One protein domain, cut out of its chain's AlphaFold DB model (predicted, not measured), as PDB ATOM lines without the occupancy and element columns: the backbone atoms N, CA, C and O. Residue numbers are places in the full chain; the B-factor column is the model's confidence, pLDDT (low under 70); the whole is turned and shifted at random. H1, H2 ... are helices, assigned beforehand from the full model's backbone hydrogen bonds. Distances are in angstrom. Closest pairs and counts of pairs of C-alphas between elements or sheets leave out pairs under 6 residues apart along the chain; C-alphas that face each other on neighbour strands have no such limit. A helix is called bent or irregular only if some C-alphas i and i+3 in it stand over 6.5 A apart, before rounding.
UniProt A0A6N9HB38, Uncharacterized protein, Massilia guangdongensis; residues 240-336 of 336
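This is residues 240 to 336 of the 336 residues of an uncharacterized protein of Massilia guangdongensis (UniProt A0A6N9HB38). One long helix, H2, makes one side of a flat, all-helix domain; the short helical hairpin of H3 and H4 packs beside its later part, with H4 side by side with H2 and H3 folded back along H4. The four-residue H1 packs on H3 near the middle, while H5 lies at the far end of the longest axis from the beginning of H2, near H3 but touching no helix, and two long links loop between H1 and H2 and between H2 and H3. The printed part has 97 residues with five named helices, in the order H1, H2, H3, H4, H5, and no named strand; the helices hold 52 of these residues. The whole is only just compact, close to loose, with a radius of gyration of the C-alphas of 14.6 A, and its C-alphas span 45 by 32 by 16 A.

Begin at C-alpha 240, at (-17.160, 35.890, -39.213), where you find H1, residues 240 to 243, 5.3 A from first to last C-alpha. Go on past residues 244 to 255 to C-alpha 256 at (-32.150, 17.299, -48.116); from there H2, residues 256 to 279, runs 34.6 A to C-alpha 279 at (-4.970, 38.463, -51.658). It is the longest helix, with 24 residues. After residues 280 to 296 look for H3, residues 297 to 303, which is 10.0 A long. H4 follows at residues 307 to 315 and is 12.3 A long. The last helix is H5, residues 322 to 329, 10.6 A long; it ends with C-alpha 329 at (-0.285, 29.596, -23.439). No helix is bent.

Start with H1, which touches H3; their closest C-alphas are those of Ala 242 and Ala 301, 4.8 A apart. H1 and H2 only just touch, with 3 pairs of C-alphas within 8 A, and the closest are those of Val 241 and Thr 270 at 5.8 A. H2 touches H1 with residues 270 to 273 alone. Now look at residues 267 to 275, with which alone H2 touches H4: the closest C-alphas are those of Thr 271 and Leu 309, 5.2 A apart. H2 and H4 run the same way at a shallow tilt of 12 degrees. H3 and H4 form a helical hairpin, running opposite ways at a shallow tilt of 26 degrees; their closest C-alphas are those of Tyr 298 and Ala 310, 5.0 A apart. H5 is close to H3 but not clearly touching it: the closest C-alphas, of Ser 299 and Ala 323, are 6.9 A apart, and the two lines are about perpendicular at 88 degrees. H5 is apart from H1, H2 and H4, and H2 is apart from H3. In the backbone of H2, H3, H4 and H5 you will find every O i to N i+4 pair within hydrogen-bond range; H1, with 4 residues, is too short for such a pair.

The two C-alphas farthest apart are those of Pro 257 and Pro 331, 45.4 A. The printed part has no cut and ends at residue 336, the chain's last; from C-alpha 240 to C-alpha 336 it is 19.9 A. The links from H1 to H2, 12 residues, and from H2 to H3, 17 residues, are long; H3 to H4 is tight with 3 residues, and H4 to H5 is short with 6. Check the B-factor column: the mean pLDDT of the printed part is 88.3, and the model's confidence is low, under 70, at residues 246 to 252 and at residue 336.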
ATOM      1  N   GLN A 240     -15.712  35.888 -38.995       85.31
ATOM      2  CA  GLN A 240     -17.160  35.890 -39.213       85.31
ATOM      3  C   GLN A 240     -17.570  34.968 -40.370       85.31
ATOM      4  O   GLN A 240     -18.568  34.252 -40.296       85.31
ATOM      5  N   VAL A 241     -16.789  34.961 -41.449       84.31
ATOM      6  CA  VAL A 241     -17.047  34.129 -42.631       84.31
ATOM      7  C   VAL A 241     -16.811  32.649 -42.333       84.31
ATOM      8  O   VAL A 241     -17.581  31.809 -42.796       84.31
ATOM      9  N   ALA A 242     -15.786  32.325 -41.542       89.00
ATOM     10  CA  ALA A 242     -15.503  30.949 -41.145       89.00
ATOM     11  C   ALA A 242     -16.586  30.354 -40.230       89.00
ATOM     12  O   ALA A 242     -16.880  29.166 -40.335       89.00
ATOM     13  N   GLU A 243     -17.206  31.178 -39.383       84.94
ATOM     14  CA  GLU A 243     -18.326  30.786 -38.516       84.94
ATOM     15  C   GLU A 243     -19.670  30.721 -39.271       84.94
ATOM     16  O   GLU A 243     -20.546  29.926 -38.937       84.94
ATOM     17  N   GLY A 244     -19.840  31.535 -40.319       79.38
ATOM     18  CA  GLY A 244     -21.128  31.757 -40.985       79.38
ATOM     19  C   GLY A 244     -21.720  30.560 -41.743       79.38
ATOM     20  O   GLY A 244     -22.907  30.586 -42.085       79.38
ATOM     21  N   CYS A 245     -20.948  29.499 -42.003       80.38
ATOM     22  CA  CYS A 245     -21.498  28.269 -42.578       80.38
ATOM     23  C   CYS A 245     -22.083  27.367 -41.492       80.38
ATOM     24  O   CYS A 245     -21.414  26.499 -40.941       80.38
ATOM     25  N   VAL A 246     -23.378  27.548 -41.238       66.06
ATOM     26  CA  VAL A 246     -24.130  26.726 -40.288       66.06
ATOM     27  C   VAL A 246     -24.169  25.250 -40.743       66.06
ATOM     28  O   VAL A 246     -24.552  24.999 -41.899       66.06
ATOM     29  N   PRO A 247     -23.843  24.279 -39.860       62.50
ATOM     30  CA  PRO A 247     -23.857  22.849 -40.168       62.50
ATOM     31  C   PRO A 247     -25.208  22.336 -40.686       62.50
ATOM     32  O   PRO A 247     -26.273  22.860 -40.347       62.50
ATOM     33  N   ARG A 248     -25.172  21.246 -41.469       62.56
ATOM     34  CA  ARG A 248     -26.353  20.595 -42.081       62.56
ATOM     35  C   ARG A 248     -27.459  20.237 -41.073       62.56
ATOM     36  O   ARG A 248     -28.629  20.217 -41.447       62.56
ATOM     37  N   GLU A 249     -27.092  19.976 -39.821       59.53
ATOM     38  CA  GLU A 249     -27.973  19.493 -38.746       59.53
ATOM     39  C   GLU A 249     -28.884  20.582 -38.160       59.53
ATOM     40  O   GLU A 249     -29.989  20.284 -37.719       59.53
ATOM     41  N   GLN A 250     -28.488  21.857 -38.233       59.78
ATOM     42  CA  GLN A 250     -29.274  22.973 -37.682       59.78
ATOM     43  C   GLN A 250     -30.363  23.483 -38.650       59.78
ATOM     44  O   GLN A 250     -31.005  24.498 -38.402       59.78
ATOM     45  N   ARG A 251     -30.596  22.774 -39.765       66.75
ATOM     46  CA  ARG A 251     -31.617  23.083 -40.786       66.75
ATOM     47  C   ARG A 251     -32.717  22.018 -40.797       66.75
ATOM     48  O   ARG A 251     -33.049  21.478 -41.856       66.75
ATOM     49  N   GLY A 252     -33.214  21.660 -39.612       68.19
ATOM     50  CA  GLY A 252     -34.120  20.522 -39.387       68.19
ATOM     51  C   GLY A 252     -35.310  20.464 -40.348       68.19
ATOM     52  O   GLY A 252     -35.635  19.386 -40.840       68.19
ATOM     53  N   ASP A 253     -35.847  21.626 -40.726       77.81
ATOM     54  CA  ASP A 253     -37.082  21.737 -41.512       77.81
ATOM     55  C   ASP A 253     -36.876  21.757 -43.040       77.81
ATOM     56  O   ASP A 253     -37.844  21.709 -43.796       77.81
ATOM     57  N   MET A 254     -35.632  21.828 -43.533       82.00
ATOM     58  CA  MET A 254     -35.354  21.899 -44.977       82.00
ATOM     59  C   MET A 254     -35.247  20.514 -45.622       82.00
ATOM     60  O   MET A 254     -34.647  19.592 -45.067       82.00
ATOM     61  N   ALA A 255     -35.726  20.377 -46.860       85.88
ATOM     62  CA  ALA A 255     -35.539  19.148 -47.626       85.88
ATOM     63  C   ALA A 255     -34.037  18.882 -47.900       85.88
ATOM     64  O   ALA A 255     -33.281  19.828 -48.150       85.88
ATOM     65  N   PRO A 256     -33.568  17.614 -47.913       85.88
ATOM     66  CA  PRO A 256     -32.150  17.299 -48.116       85.88
ATOM     67  C   PRO A 256     -31.494  17.947 -49.354       85.88
ATOM     68  O   PRO A 256     -30.396  18.482 -49.199       85.88
ATOM     69  N   PRO A 257     -32.128  17.988 -50.549       87.50
ATOM     70  CA  PRO A 257     -31.528  18.626 -51.726       87.50
ATOM     71  C   PRO A 257     -31.335  20.141 -51.570       87.50
ATOM     72  O   PRO A 257     -30.335  20.697 -52.022       87.50
ATOM     73  N   GLU A 258     -32.273  20.817 -50.907       85.88
ATOM     74  CA  GLU A 258     -32.188  22.254 -50.641       85.88
ATOM     75  C   GLU A 258     -31.077  22.563 -49.633       85.88
ATOM     76  O   GLU A 258     -30.284  23.483 -49.849       85.88
ATOM     77  N   ARG A 259     -30.951  21.745 -48.578       85.38
ATOM     78  CA  ARG A 259     -29.838  21.850 -47.623       85.38
ATOM     79  C   ARG A 259     -28.486  21.708 -48.302       85.38
ATOM     80  O   ARG A 259     -27.602  22.517 -48.034       85.38
ATOM     81  N   GLU A 260     -28.331  20.712 -49.173       87.25
ATOM     82  CA  GLU A 260     -27.076  20.491 -49.897       87.25
ATOM     83  C   GLU A 260     -26.739  21.676 -50.803       87.25
ATOM     84  O   GLU A 260     -25.618  22.182 -50.782       87.25
ATOM     85  N   ARG A 261     -27.732  22.180 -51.542       88.88
ATOM     86  CA  ARG A 261     -27.568  23.354 -52.402       88.88
ATOM     87  C   ARG A 261     -27.108  24.575 -51.607       88.88
ATOM     88  O   ARG A 261     -26.152  25.237 -52.000       88.88
ATOM     89  N   LEU A 262     -27.779  24.890 -50.500       86.44
ATOM     90  CA  LEU A 262     -27.423  26.048 -49.678       86.44
ATOM     91  C   LEU A 262     -26.071  25.870 -48.975       86.44
ATOM     92  O   LEU A 262     -25.362  26.854 -48.767       86.44
ATOM     93  N   TRP A 263     -25.711  24.638 -48.608       88.00
ATOM     94  CA  TRP A 263     -24.385  24.325 -48.089       88.00
ATOM     95  C   TRP A 263     -23.299  24.586 -49.138       88.00
ATOM     96  O   TRP A 263     -22.356  25.316 -48.841       88.00
ATOM     97  N   SER A 264     -23.458  24.081 -50.368       90.88
ATOM     98  CA  SER A 264     -22.504  24.332 -51.459       90.88
ATOM     99  C   SER A 264     -22.328  25.828 -51.718       90.88
ATOM    100  O   SER A 264     -21.200  26.307 -51.762       90.88
ATOM    101  N   LEU A 265     -23.429  26.587 -51.786       89.19
ATOM    102  CA  LEU A 265     -23.370  28.043 -51.957       89.19
ATOM    103  C   LEU A 265     -22.593  28.728 -50.823       89.19
ATOM    104  O   LEU A 265     -21.832  29.658 -51.075       89.19
ATOM    105  N   CYS A 266     -22.757  28.261 -49.581       88.56
ATOM    106  CA  CYS A 266     -21.990  28.776 -48.450       88.56
ATOM    107  C   CYS A 266     -20.496  28.466 -48.584       88.56
ATOM    108  O   CYS A 266     -19.660  29.350 -48.400       88.56
ATOM    109  N   VAL A 267     -20.144  27.226 -48.935       91.88
ATOM    110  CA  VAL A 267     -18.750  26.813 -49.138       91.88
ATOM    111  C   VAL A 267     -18.087  27.650 -50.233       91.88
ATOM    112  O   VAL A 267     -16.989  28.164 -50.018       91.88
ATOM    113  N   ASP A 268     -18.762  27.847 -51.365       91.62
ATOM    114  CA  ASP A 268     -18.236  28.623 -52.490       91.62
ATOM    115  C   ASP A 268     -18.049  30.099 -52.123       91.62
ATOM    116  O   ASP A 268     -16.989  30.680 -52.391       91.62
ATOM    117  N   LEU A 269     -19.041  30.699 -51.452       88.06
ATOM    118  CA  LEU A 269     -18.988  32.088 -50.996       88.06
ATOM    119  C   LEU A 269     -17.847  32.303 -49.994       88.06
ATOM    120  O   LEU A 269     -17.026  33.197 -50.179       88.06
ATOM    121  N   THR A 270     -17.766  31.469 -48.956       91.06
ATOM    122  CA  THR A 270     -16.753  31.601 -47.896       91.06
ATOM    123  C   THR A 270     -15.335  31.336 -48.406       91.06
ATOM    124  O   THR A 270     -14.394  32.034 -48.028       91.06
ATOM    125  N   THR A 271     -15.167  30.383 -49.324       94.38
ATOM    126  CA  THR A 271     -13.874  30.086 -49.959       94.38
ATOM    127  C   THR A 271     -13.416  31.232 -50.863       94.38
ATOM    128  O   THR A 271     -12.239  31.597 -50.858       94.38
ATOM    129  N   SER A 272     -14.339  31.811 -51.636       92.88
ATOM    130  CA  SER A 272     -14.054  32.961 -52.503       92.88
ATOM    131  C   SER A 272     -13.713  34.203 -51.681       92.88
ATOM    132  O   SER A 272     -12.720  34.868 -51.975       92.88
ATOM    133  N   PHE A 273     -14.447  34.435 -50.587       90.12
ATOM    134  CA  PHE A 273     -14.140  35.477 -49.611       90.12
ATOM    135  C   PHE A 273     -12.710  35.329 -49.092       90.12
ATOM    136  O   PHE A 273     -11.947  36.289 -49.127       90.12
ATOM    137  N   ALA A 274     -12.332  34.134 -48.623       93.44
ATOM    138  CA  ALA A 274     -11.026  33.924 -48.005       93.44
ATOM    139  C   ALA A 274      -9.879  34.216 -48.980       93.44
ATOM    140  O   ALA A 274      -8.922  34.900 -48.624       93.44
ATOM    141  N   LYS A 275     -10.008  33.753 -50.228       95.25
ATOM    142  CA  LYS A 275      -9.031  34.033 -51.290       95.25
ATOM    143  C   LYS A 275      -8.910  35.526 -51.563       95.25
ATOM    144  O   LYS A 275      -7.796  36.033 -51.615       95.25
ATOM    145  N   PHE A 276     -10.042  36.212 -51.715       93.38
ATOM    146  CA  PHE A 276     -10.071  37.653 -51.936       93.38
ATOM    147  C   PHE A 276      -9.419  38.407 -50.770       93.38
ATOM    148  O   PHE A 276      -8.469  39.153 -50.972       93.38
ATOM    149  N   ALA A 277      -9.878  38.171 -49.540       91.44
ATOM    150  CA  ALA A 277      -9.403  38.896 -48.369       91.44
ATOM    151  C   ALA A 277      -7.888  38.730 -48.174       91.44
ATOM    152  O   ALA A 277      -7.191  39.725 -47.989       91.44
ATOM    153  N   VAL A 278      -7.359  37.502 -48.276       94.31
ATOM    154  CA  VAL A 278      -5.914  37.248 -48.127       94.31
ATOM    155  C   VAL A 278      -5.111  37.857 -49.279       94.31
ATOM    156  O   VAL A 278      -4.065  38.455 -49.036       94.31
ATOM    157  N   ALA A 279      -5.609  37.791 -50.520       95.19
ATOM    158  CA  ALA A 279      -4.970  38.463 -51.658       95.19
ATOM    159  C   ALA A 279      -4.876  39.989 -51.471       95.19
ATOM    160  O   ALA A 279      -3.982  40.623 -52.026       95.19
ATOM    161  N   HIS A 280      -5.756  40.561 -50.646       92.06
ATOM    162  CA  HIS A 280      -5.766  41.972 -50.274       92.06
ATOM    163  C   HIS A 280      -5.253  42.238 -48.844       92.06
ATOM    164  O   HIS A 280      -5.586  43.256 -48.237       92.06
ATOM    165  N   GLY A 281      -4.403  41.354 -48.309       91.69
ATOM    166  CA  GLY A 281      -3.631  41.601 -47.087       91.69
ATOM    167  C   GLY A 281      -4.306  41.196 -45.776       91.69
ATOM    168  O   GLY A 281      -3.796  41.537 -44.706       91.69
ATOM    169  N   ALA A 282      -5.428  40.472 -45.817       92.00
ATOM    170  CA  ALA A 282      -5.949  39.827 -44.617       92.00
ATOM    171  C   ALA A 282      -5.002  38.707 -44.150       92.00
ATOM    172  O   ALA A 282      -4.549  37.892 -44.952       92.00
ATOM    173  N   ASP A 283      -4.739  38.642 -42.847       93.81
ATOM    174  CA  ASP A 283      -4.006  37.541 -42.231       93.81
ATOM    175  C   ASP A 283      -4.915  36.300 -42.194       93.81
ATOM    176  O   ASP A 283      -5.977  36.345 -41.563       93.81
ATOM    177  N   PRO A 284      -4.535  35.174 -42.826       95.44
ATOM    178  CA  PRO A 284      -5.327  33.944 -42.807       95.44
ATOM    179  C   PRO A 284      -5.524  33.354 -41.394       95.44
ATOM    180  O   PRO A 284      -6.408  32.516 -41.198       95.44
ATOM    181  N   ASN A 285      -4.741  33.794 -40.403       93.31
ATOM    182  CA  ASN A 285      -4.900  33.455 -38.986       93.31
ATOM    183  C   ASN A 285      -5.867  34.385 -38.237       93.31
ATOM    184  O   ASN A 285      -6.312  34.052 -37.133       93.31
ATOM    185  N   GLY A 286      -6.214  35.527 -38.838       87.69
ATOM    186  CA  GLY A 286      -6.996  36.596 -38.228       87.69
ATOM    187  C   GLY A 286      -6.375  37.136 -36.932       87.69
ATOM    188  O   GLY A 286      -5.227  36.871 -36.595       87.69
ATOM    189  N   GLN A 287      -7.164  37.877 -36.157       81.88
ATOM    190  CA  GLN A 287      -6.768  38.437 -34.858       81.88
ATOM    191  C   GLN A 287      -6.871  37.432 -33.691       81.88
ATOM    192  O   GLN A 287      -7.378  37.767 -32.623       81.88
ATOM    193  N   SER A 288      -6.426  36.185 -33.882       82.56
ATOM    194  CA  SER A 288      -6.552  35.152 -32.845       82.56
ATOM    195  C   SER A 288      -5.777  35.514 -31.570       82.56
ATOM    196  O   SER A 288      -4.577  35.778 -31.610       82.56
ATOM    197  N   SER A 289      -6.466  35.525 -30.431       84.62
ATOM    198  CA  SER A 289      -5.921  35.847 -29.112       84.62
ATOM    199  C   SER A 289      -6.726  35.169 -28.002       84.62
ATOM    200  O   SER A 289      -7.795  34.611 -28.243       84.62
ATOM    201  N   VAL A 290      -6.261  35.256 -26.754       83.88
ATOM    202  CA  VAL A 290      -7.032  34.782 -25.589       83.88
ATOM    203  C   VAL A 290      -8.424  35.432 -25.534       83.88
ATOM    204  O   VAL A 290      -9.402  34.752 -25.243       83.88
ATOM    205  N   ALA A 291      -8.538  36.711 -25.906       81.94
ATOM    206  CA  ALA A 291      -9.817  37.418 -25.944       81.94
ATOM    207  C   ALA A 291     -10.776  36.881 -27.026       81.94
ATOM    208  O   ALA A 291     -11.989  36.921 -26.846       81.94
ATOM    209  N   THR A 292     -10.253  36.291 -28.109       76.38
ATOM    210  CA  THR A 292     -11.051  35.583 -29.129       76.38
ATOM    211  C   THR A 292     -11.234  34.098 -28.819       76.38
ATOM    212  O   THR A 292     -11.452  33.312 -29.742       76.38
ATOM    213  N   LEU A 293     -11.029  33.666 -27.572       86.50
ATOM    214  CA  LEU A 293     -11.012  32.246 -27.192       86.50
ATOM    215  C   LEU A 293      -9.996  31.415 -27.996       86.50
ATOM    216  O   LEU A 293     -10.147  30.202 -28.172       86.50
ATOM    217  N   CYS A 294      -8.951  32.080 -28.494       90.69
ATOM    218  CA  CYS A 294      -7.935  31.523 -29.377       90.69
ATOM    219  C   CYS A 294      -8.491  30.921 -30.675       90.69
ATOM    220  O   CYS A 294      -7.831  30.093 -31.308       90.69
ATOM    221  N   ASP A 295      -9.697  31.306 -31.094       90.88
ATOM    222  CA  ASP A 295     -10.239  30.846 -32.361       90.88
ATOM    223  C   ASP A 295      -9.536  31.540 -33.531       90.88
ATOM    224  O   ASP A 295      -9.246  32.740 -33.521       90.88
ATOM    225  N   THR A 296      -9.229  30.747 -34.549       93.94
ATOM    226  CA  THR A 296      -8.675  31.180 -35.834       93.94
ATOM    227  C   THR A 296      -9.734  30.941 -36.909       93.94
ATOM    228  O   THR A 296     -10.562  30.037 -36.747       93.94
ATOM    229  N   PRO A 297      -9.698  31.650 -38.048       94.62
ATOM    230  CA  PRO A 297     -10.557  31.323 -39.183       94.62
ATOM    231  C   PRO A 297     -10.459  29.839 -39.579       94.62
ATOM    232  O   PRO A 297     -11.466  29.202 -39.880       94.62
ATOM    233  N   TYR A 298      -9.259  29.250 -39.509       96.25
ATOM    234  CA  TYR A 298      -9.044  27.829 -39.791       96.25
ATOM    235  C   TYR A 298      -9.779  26.907 -38.802       96.25
ATOM    236  O   TYR A 298     -10.487  25.991 -39.224       96.25
ATOM    237  N   SER A 299      -9.637  27.142 -37.492       94.19
ATOM    238  CA  SER A 299     -10.291  26.310 -36.473       94.19
ATOM    239  C   SER A 299     -11.812  26.440 -36.518       94.19
ATOM    240  O   SER A 299     -12.499  25.427 -36.399       94.19
ATOM    241  N   LEU A 300     -12.332  27.646 -36.759       92.62
ATOM    242  CA  LEU A 300     -13.769  27.891 -36.924       92.62
ATOM    243  C   LEU A 300     -14.333  27.166 -38.150       92.62
ATOM    244  O   LEU A 300     -15.364  26.504 -38.051       92.62
ATOM    245  N   ALA A 301     -13.621  27.192 -39.282       94.19
ATOM    246  CA  ALA A 301     -14.037  26.464 -40.481       94.19
ATOM    247  C   ALA A 301     -14.151  24.948 -40.229       94.19
ATOM    248  O   ALA A 301     -15.080  24.306 -40.723       94.19
ATOM    249  N   LEU A 302     -13.241  24.370 -39.433       93.56
ATOM    250  CA  LEU A 302     -13.318  22.962 -39.031       93.56
ATOM    251  C   LEU A 302     -14.476  22.685 -38.067       93.56
ATOM    252  O   LEU A 302     -15.182  21.697 -38.266       93.56
ATOM    253  N   GLN A 303     -14.691  23.543 -37.065       90.75
ATOM    254  CA  GLN A 303     -15.815  23.425 -36.126       90.75
ATOM    255  C   GLN A 303     -17.167  23.472 -36.858       90.75
ATOM    256  O   GLN A 303     -18.052  22.672 -36.566       90.75
ATOM    257  N   GLY A 304     -17.299  24.339 -37.867       88.19
ATOM    258  CA  GLY A 304     -18.482  24.421 -38.730       88.19
ATOM    259  C   GLY A 304     -18.605  23.296 -39.769       88.19
ATOM    260  O   GLY A 304     -19.567  23.263 -40.533       88.19
ATOM    261  N   GLY A 305     -17.638  22.373 -39.849       90.62
ATOM    262  CA  GLY A 305     -17.627  21.276 -40.824       90.62
ATOM    263  C   GLY A 305     -17.252  21.685 -42.257       90.62
ATOM    264  O   GLY A 305     -17.281  20.851 -43.167       90.62
ATOM    265  N   ASN A 306     -16.846  22.937 -42.484       93.44
ATOM    266  CA  ASN A 306     -16.419  23.452 -43.784       93.44
ATOM    267  C   ASN A 306     -14.945  23.101 -44.066       93.44
ATOM    268  O   ASN A 306     -14.048  23.946 -44.087       93.44
ATOM    269  N   LYS A 307     -14.694  21.808 -44.305       94.94
ATOM    270  CA  LYS A 307     -13.351  21.273 -44.602       94.94
ATOM    271  C   LYS A 307     -12.710  21.918 -45.838       94.94
ATOM    272  O   LYS A 307     -11.490  22.042 -45.892       94.94
ATOM    273  N   VAL A 308     -13.521  22.334 -46.814       96.56
ATOM    274  CA  VAL A 308     -13.056  22.994 -48.045       96.56
ATOM    275  C   VAL A 308     -12.479  24.377 -47.737       96.56
ATOM    276  O   VAL A 308     -11.382  24.702 -48.197       96.56
ATOM    277  N   LEU A 309     -13.170  25.168 -46.913       95.94
ATOM    278  CA  LEU A 309     -12.662  26.457 -46.451       95.94
ATOM    279  C   LEU A 309     -11.408  26.292 -45.591       95.94
ATOM    280  O   LEU A 309     -10.434  26.999 -45.822       95.94
ATOM    281  N   ALA A 310     -11.394  25.343 -44.650       96.88
ATOM    282  CA  ALA A 310     -10.223  25.093 -43.806       96.88
ATOM    283  C   ALA A 310      -8.978  24.760 -44.648       96.88
ATOM    284  O   ALA A 310      -7.912  25.346 -44.463       96.88
ATOM    285  N   GLU A 311      -9.120  23.874 -45.635       98.25
ATOM    286  CA  GLU A 311      -8.034  23.536 -46.556       98.25
ATOM    287  C   GLU A 311      -7.615  24.730 -47.429       98.25
ATOM    288  O   GLU A 311      -6.429  24.911 -47.708       98.25
ATOM    289  N   THR A 312      -8.562  25.582 -47.825       98.00
ATOM    290  CA  THR A 312      -8.255  26.830 -48.537       98.00
ATOM    291  C   THR A 312      -7.448  27.782 -47.657       98.00
ATOM    292  O   THR A 312      -6.403  28.253 -48.089       98.00
ATOM    293  N   LEU A 313      -7.877  28.028 -46.418       97.75
ATOM    294  CA  LEU A 313      -7.172  28.886 -45.463       97.75
ATOM    295  C   LEU A 313      -5.754  28.372 -45.187       97.75
ATOM    296  O   LEU A 313      -4.811  29.156 -45.195       97.75
ATOM    297  N   ARG A 314      -5.575  27.052 -45.045       98.38
ATOM    298  CA  ARG A 314      -4.251  26.427 -44.905       98.38
ATOM    299  C   ARG A 314      -3.346  26.727 -46.102       98.38
ATOM    300  O   ARG A 314      -2.195  27.109 -45.919       98.38
ATOM    301  N   LYS A 315      -3.863  26.592 -47.330       98.50
ATOM    302  CA  LYS A 315      -3.126  26.938 -48.563       98.50
ATOM    303  C   LYS A 315      -2.801  28.428 -48.659       98.50
ATOM    304  O   LYS A 315      -1.802  28.784 -49.270       98.50
ATOM    305  N   LEU A 316      -3.639  29.272 -48.064       97.81
ATOM    306  CA  LEU A 316      -3.440  30.716 -47.972       97.81
ATOM    307  C   LEU A 316      -2.490  31.127 -46.832       97.81
ATOM    308  O   LEU A 316      -2.207  32.311 -46.705       97.81
ATOM    309  N   GLY A 317      -1.977  30.180 -46.036       97.75
ATOM    310  CA  GLY A 317      -0.985  30.435 -44.986       97.75
ATOM    311  C   GLY A 317      -1.515  30.389 -43.550       97.75
ATOM    312  O   GLY A 317      -0.778  30.746 -42.634       97.75
ATOM    313  N   ALA A 318      -2.759  29.953 -43.322       97.44
ATOM    314  CA  ALA A 318      -3.254  29.726 -41.965       97.44
ATOM    315  C   ALA A 318      -2.472  28.596 -41.280       97.44
ATOM    316  O   ALA A 318      -2.280  27.519 -41.855       97.44
ATOM    317  N   ASP A 319      -2.082  28.818 -40.028       97.00
ATOM    318  CA  ASP A 319      -1.413  27.829 -39.195       97.00
ATOM    319  C   ASP A 319      -2.451  26.950 -38.474       97.00
ATOM    320  O   ASP A 319      -3.147  27.420 -37.565       97.00
ATOM    321  N   PRO A 320      -2.540  25.648 -38.809       96.69
ATOM    322  CA  PRO A 320      -3.542  24.753 -38.237       96.69
ATOM    323  C   PRO A 320      -3.351  24.494 -36.736       96.69
ATOM    324  O   PRO A 320      -4.247  23.963 -36.080       96.69
ATOM    325  N   THR A 321      -2.191  24.846 -36.180       95.81
ATOM    326  CA  THR A 321      -1.845  24.620 -34.774       95.81
ATOM    327  C   THR A 321      -1.934  25.884 -33.920       95.81
ATOM    328  O   THR A 321      -1.879  25.776 -32.694       95.81
ATOM    329  N   LEU A 322      -2.122  27.068 -34.520       95.00
ATOM    330  CA  LEU A 322      -2.100  28.348 -33.803       95.00
ATOM    331  C   LEU A 322      -3.133  28.409 -32.674       95.00
ATOM    332  O   LEU A 322      -2.780  28.749 -31.546       95.00
ATOM    333  N   ALA A 323      -4.375  27.993 -32.942       92.75
ATOM    334  CA  ALA A 323      -5.433  27.962 -31.932       92.75
ATOM    335  C   ALA A 323      -5.049  27.097 -30.718       92.75
ATOM    336  O   ALA A 323      -5.258  27.484 -29.571       92.75
ATOM    337  N   GLN A 324      -4.437  25.931 -30.956       92.44
ATOM    338  CA  GLN A 324      -3.993  25.039 -29.881       92.44
ATOM    339  C   GLN A 324      -2.835  25.640 -29.085       92.44
ATOM    340  O   GLN A 324      -2.827  25.532 -27.861       92.44
ATOM    341  N   ARG A 325      -1.865  26.277 -29.754       94.12
ATOM    342  CA  ARG A 325      -0.756  26.955 -29.066       94.12
ATOM    343  C   ARG A 325      -1.270  28.076 -28.170       94.12
ATOM    344  O   ARG A 325      -0.968  28.064 -26.984       94.12
ATOM    345  N   CYS A 326      -2.132  28.938 -28.707       92.38
ATOM    346  CA  CYS A 326      -2.753  30.023 -27.952       92.38
ATOM    347  C   CYS A 326      -3.498  29.499 -26.712       92.38
ATOM    348  O   CYS A 326      -3.298  30.022 -25.622       92.38
ATOM    349  N   LYS A 327      -4.275  28.409 -26.827       92.00
ATOM    350  CA  LYS A 327      -4.986  27.809 -25.678       92.00
ATOM    351  C   LYS A 327      -4.047  27.251 -24.607       92.00
ATOM    352  O   LYS A 327      -4.361  27.348 -23.428       92.00
ATOM    353  N   ARG A 328      -2.905  26.672 -24.994       92.00
ATOM    354  CA  ARG A 328      -1.900  26.171 -24.035       92.00
ATOM    355  C   ARG A 328      -1.167  27.291 -23.306       92.00
ATOM    356  O   ARG A 328      -0.735  27.088 -22.178       92.00
ATOM    357  N   GLU A 329      -0.987  28.424 -23.970       92.00
ATOM    358  CA  GLU A 329      -0.285  29.596 -23.439       92.00
ATOM    359  C   GLU A 329      -1.227  30.551 -22.686       92.00
ATOM    360  O   GLU A 329      -0.766  31.448 -21.981       92.00
ATOM    361  N   ALA A 330      -2.545  30.355 -22.806       90.44
ATOM    362  CA  ALA A 330      -3.546  31.151 -22.117       90.44
ATOM    363  C   ALA A 330      -3.478  30.949 -20.588       90.44
ATOM    364  O   ALA A 330      -3.298  29.821 -20.118       90.44
ATOM    365  N   PRO A 331      -3.675  32.014 -19.785       91.00
ATOM    366  CA  PRO A 331      -3.791  31.880 -18.338       91.00
ATOM    367  C   PRO A 331      -4.910  30.898 -17.946       91.00
ATOM    368  O   PRO A 331      -5.941  30.848 -18.627       91.00
ATOM    369  N   PRO A 332      -4.763  30.147 -16.839       87.25
ATOM    370  CA  PRO A 332      -5.818  29.265 -16.353       87.25
ATOM    371  C   PRO A 332      -7.157  30.004 -16.207       87.25
ATOM    372  O   PRO A 332      -7.224  31.047 -15.560       87.25
ATOM    373  N   GLY A 333      -8.215  29.465 -16.818       83.81
ATOM    374  CA  GLY A 333      -9.561  30.049 -16.796       83.81
ATOM    375  C   GLY A 333      -9.806  31.195 -17.787       83.81
ATOM    376  O   GLY A 333     -10.911  31.727 -17.810       83.81
ATOM    377  N   ALA A 334      -8.821  31.576 -18.609       81.56
ATOM    378  CA  ALA A 334      -8.985  32.649 -19.595       81.56
ATOM    379  C   ALA A 334      -9.673  32.197 -20.897       81.56
ATOM    380  O   ALA A 334     -10.223  33.023 -21.619       81.56
ATOM    381  N   VAL A 335      -9.656  30.894 -21.191       77.12
ATOM    382  CA  VAL A 335     -10.422  30.268 -22.276       77.12
ATOM    383  C   VAL A 335     -11.245  29.131 -21.649       77.12
ATOM    384  O   VAL A 335     -10.646  28.322 -20.933       77.12
ATOM    385  N   PRO A 336     -12.579  29.103 -21.832       65.00
ATOM    386  CA  PRO A 336     -13.469  28.119 -21.220       65.00
ATOM    387  C   PRO A 336     -13.343  26.710 -21.812       65.00
ATOM    388  O   PRO A 336     -12.834  26.565 -22.951       65.00
TER     389      PRO A 336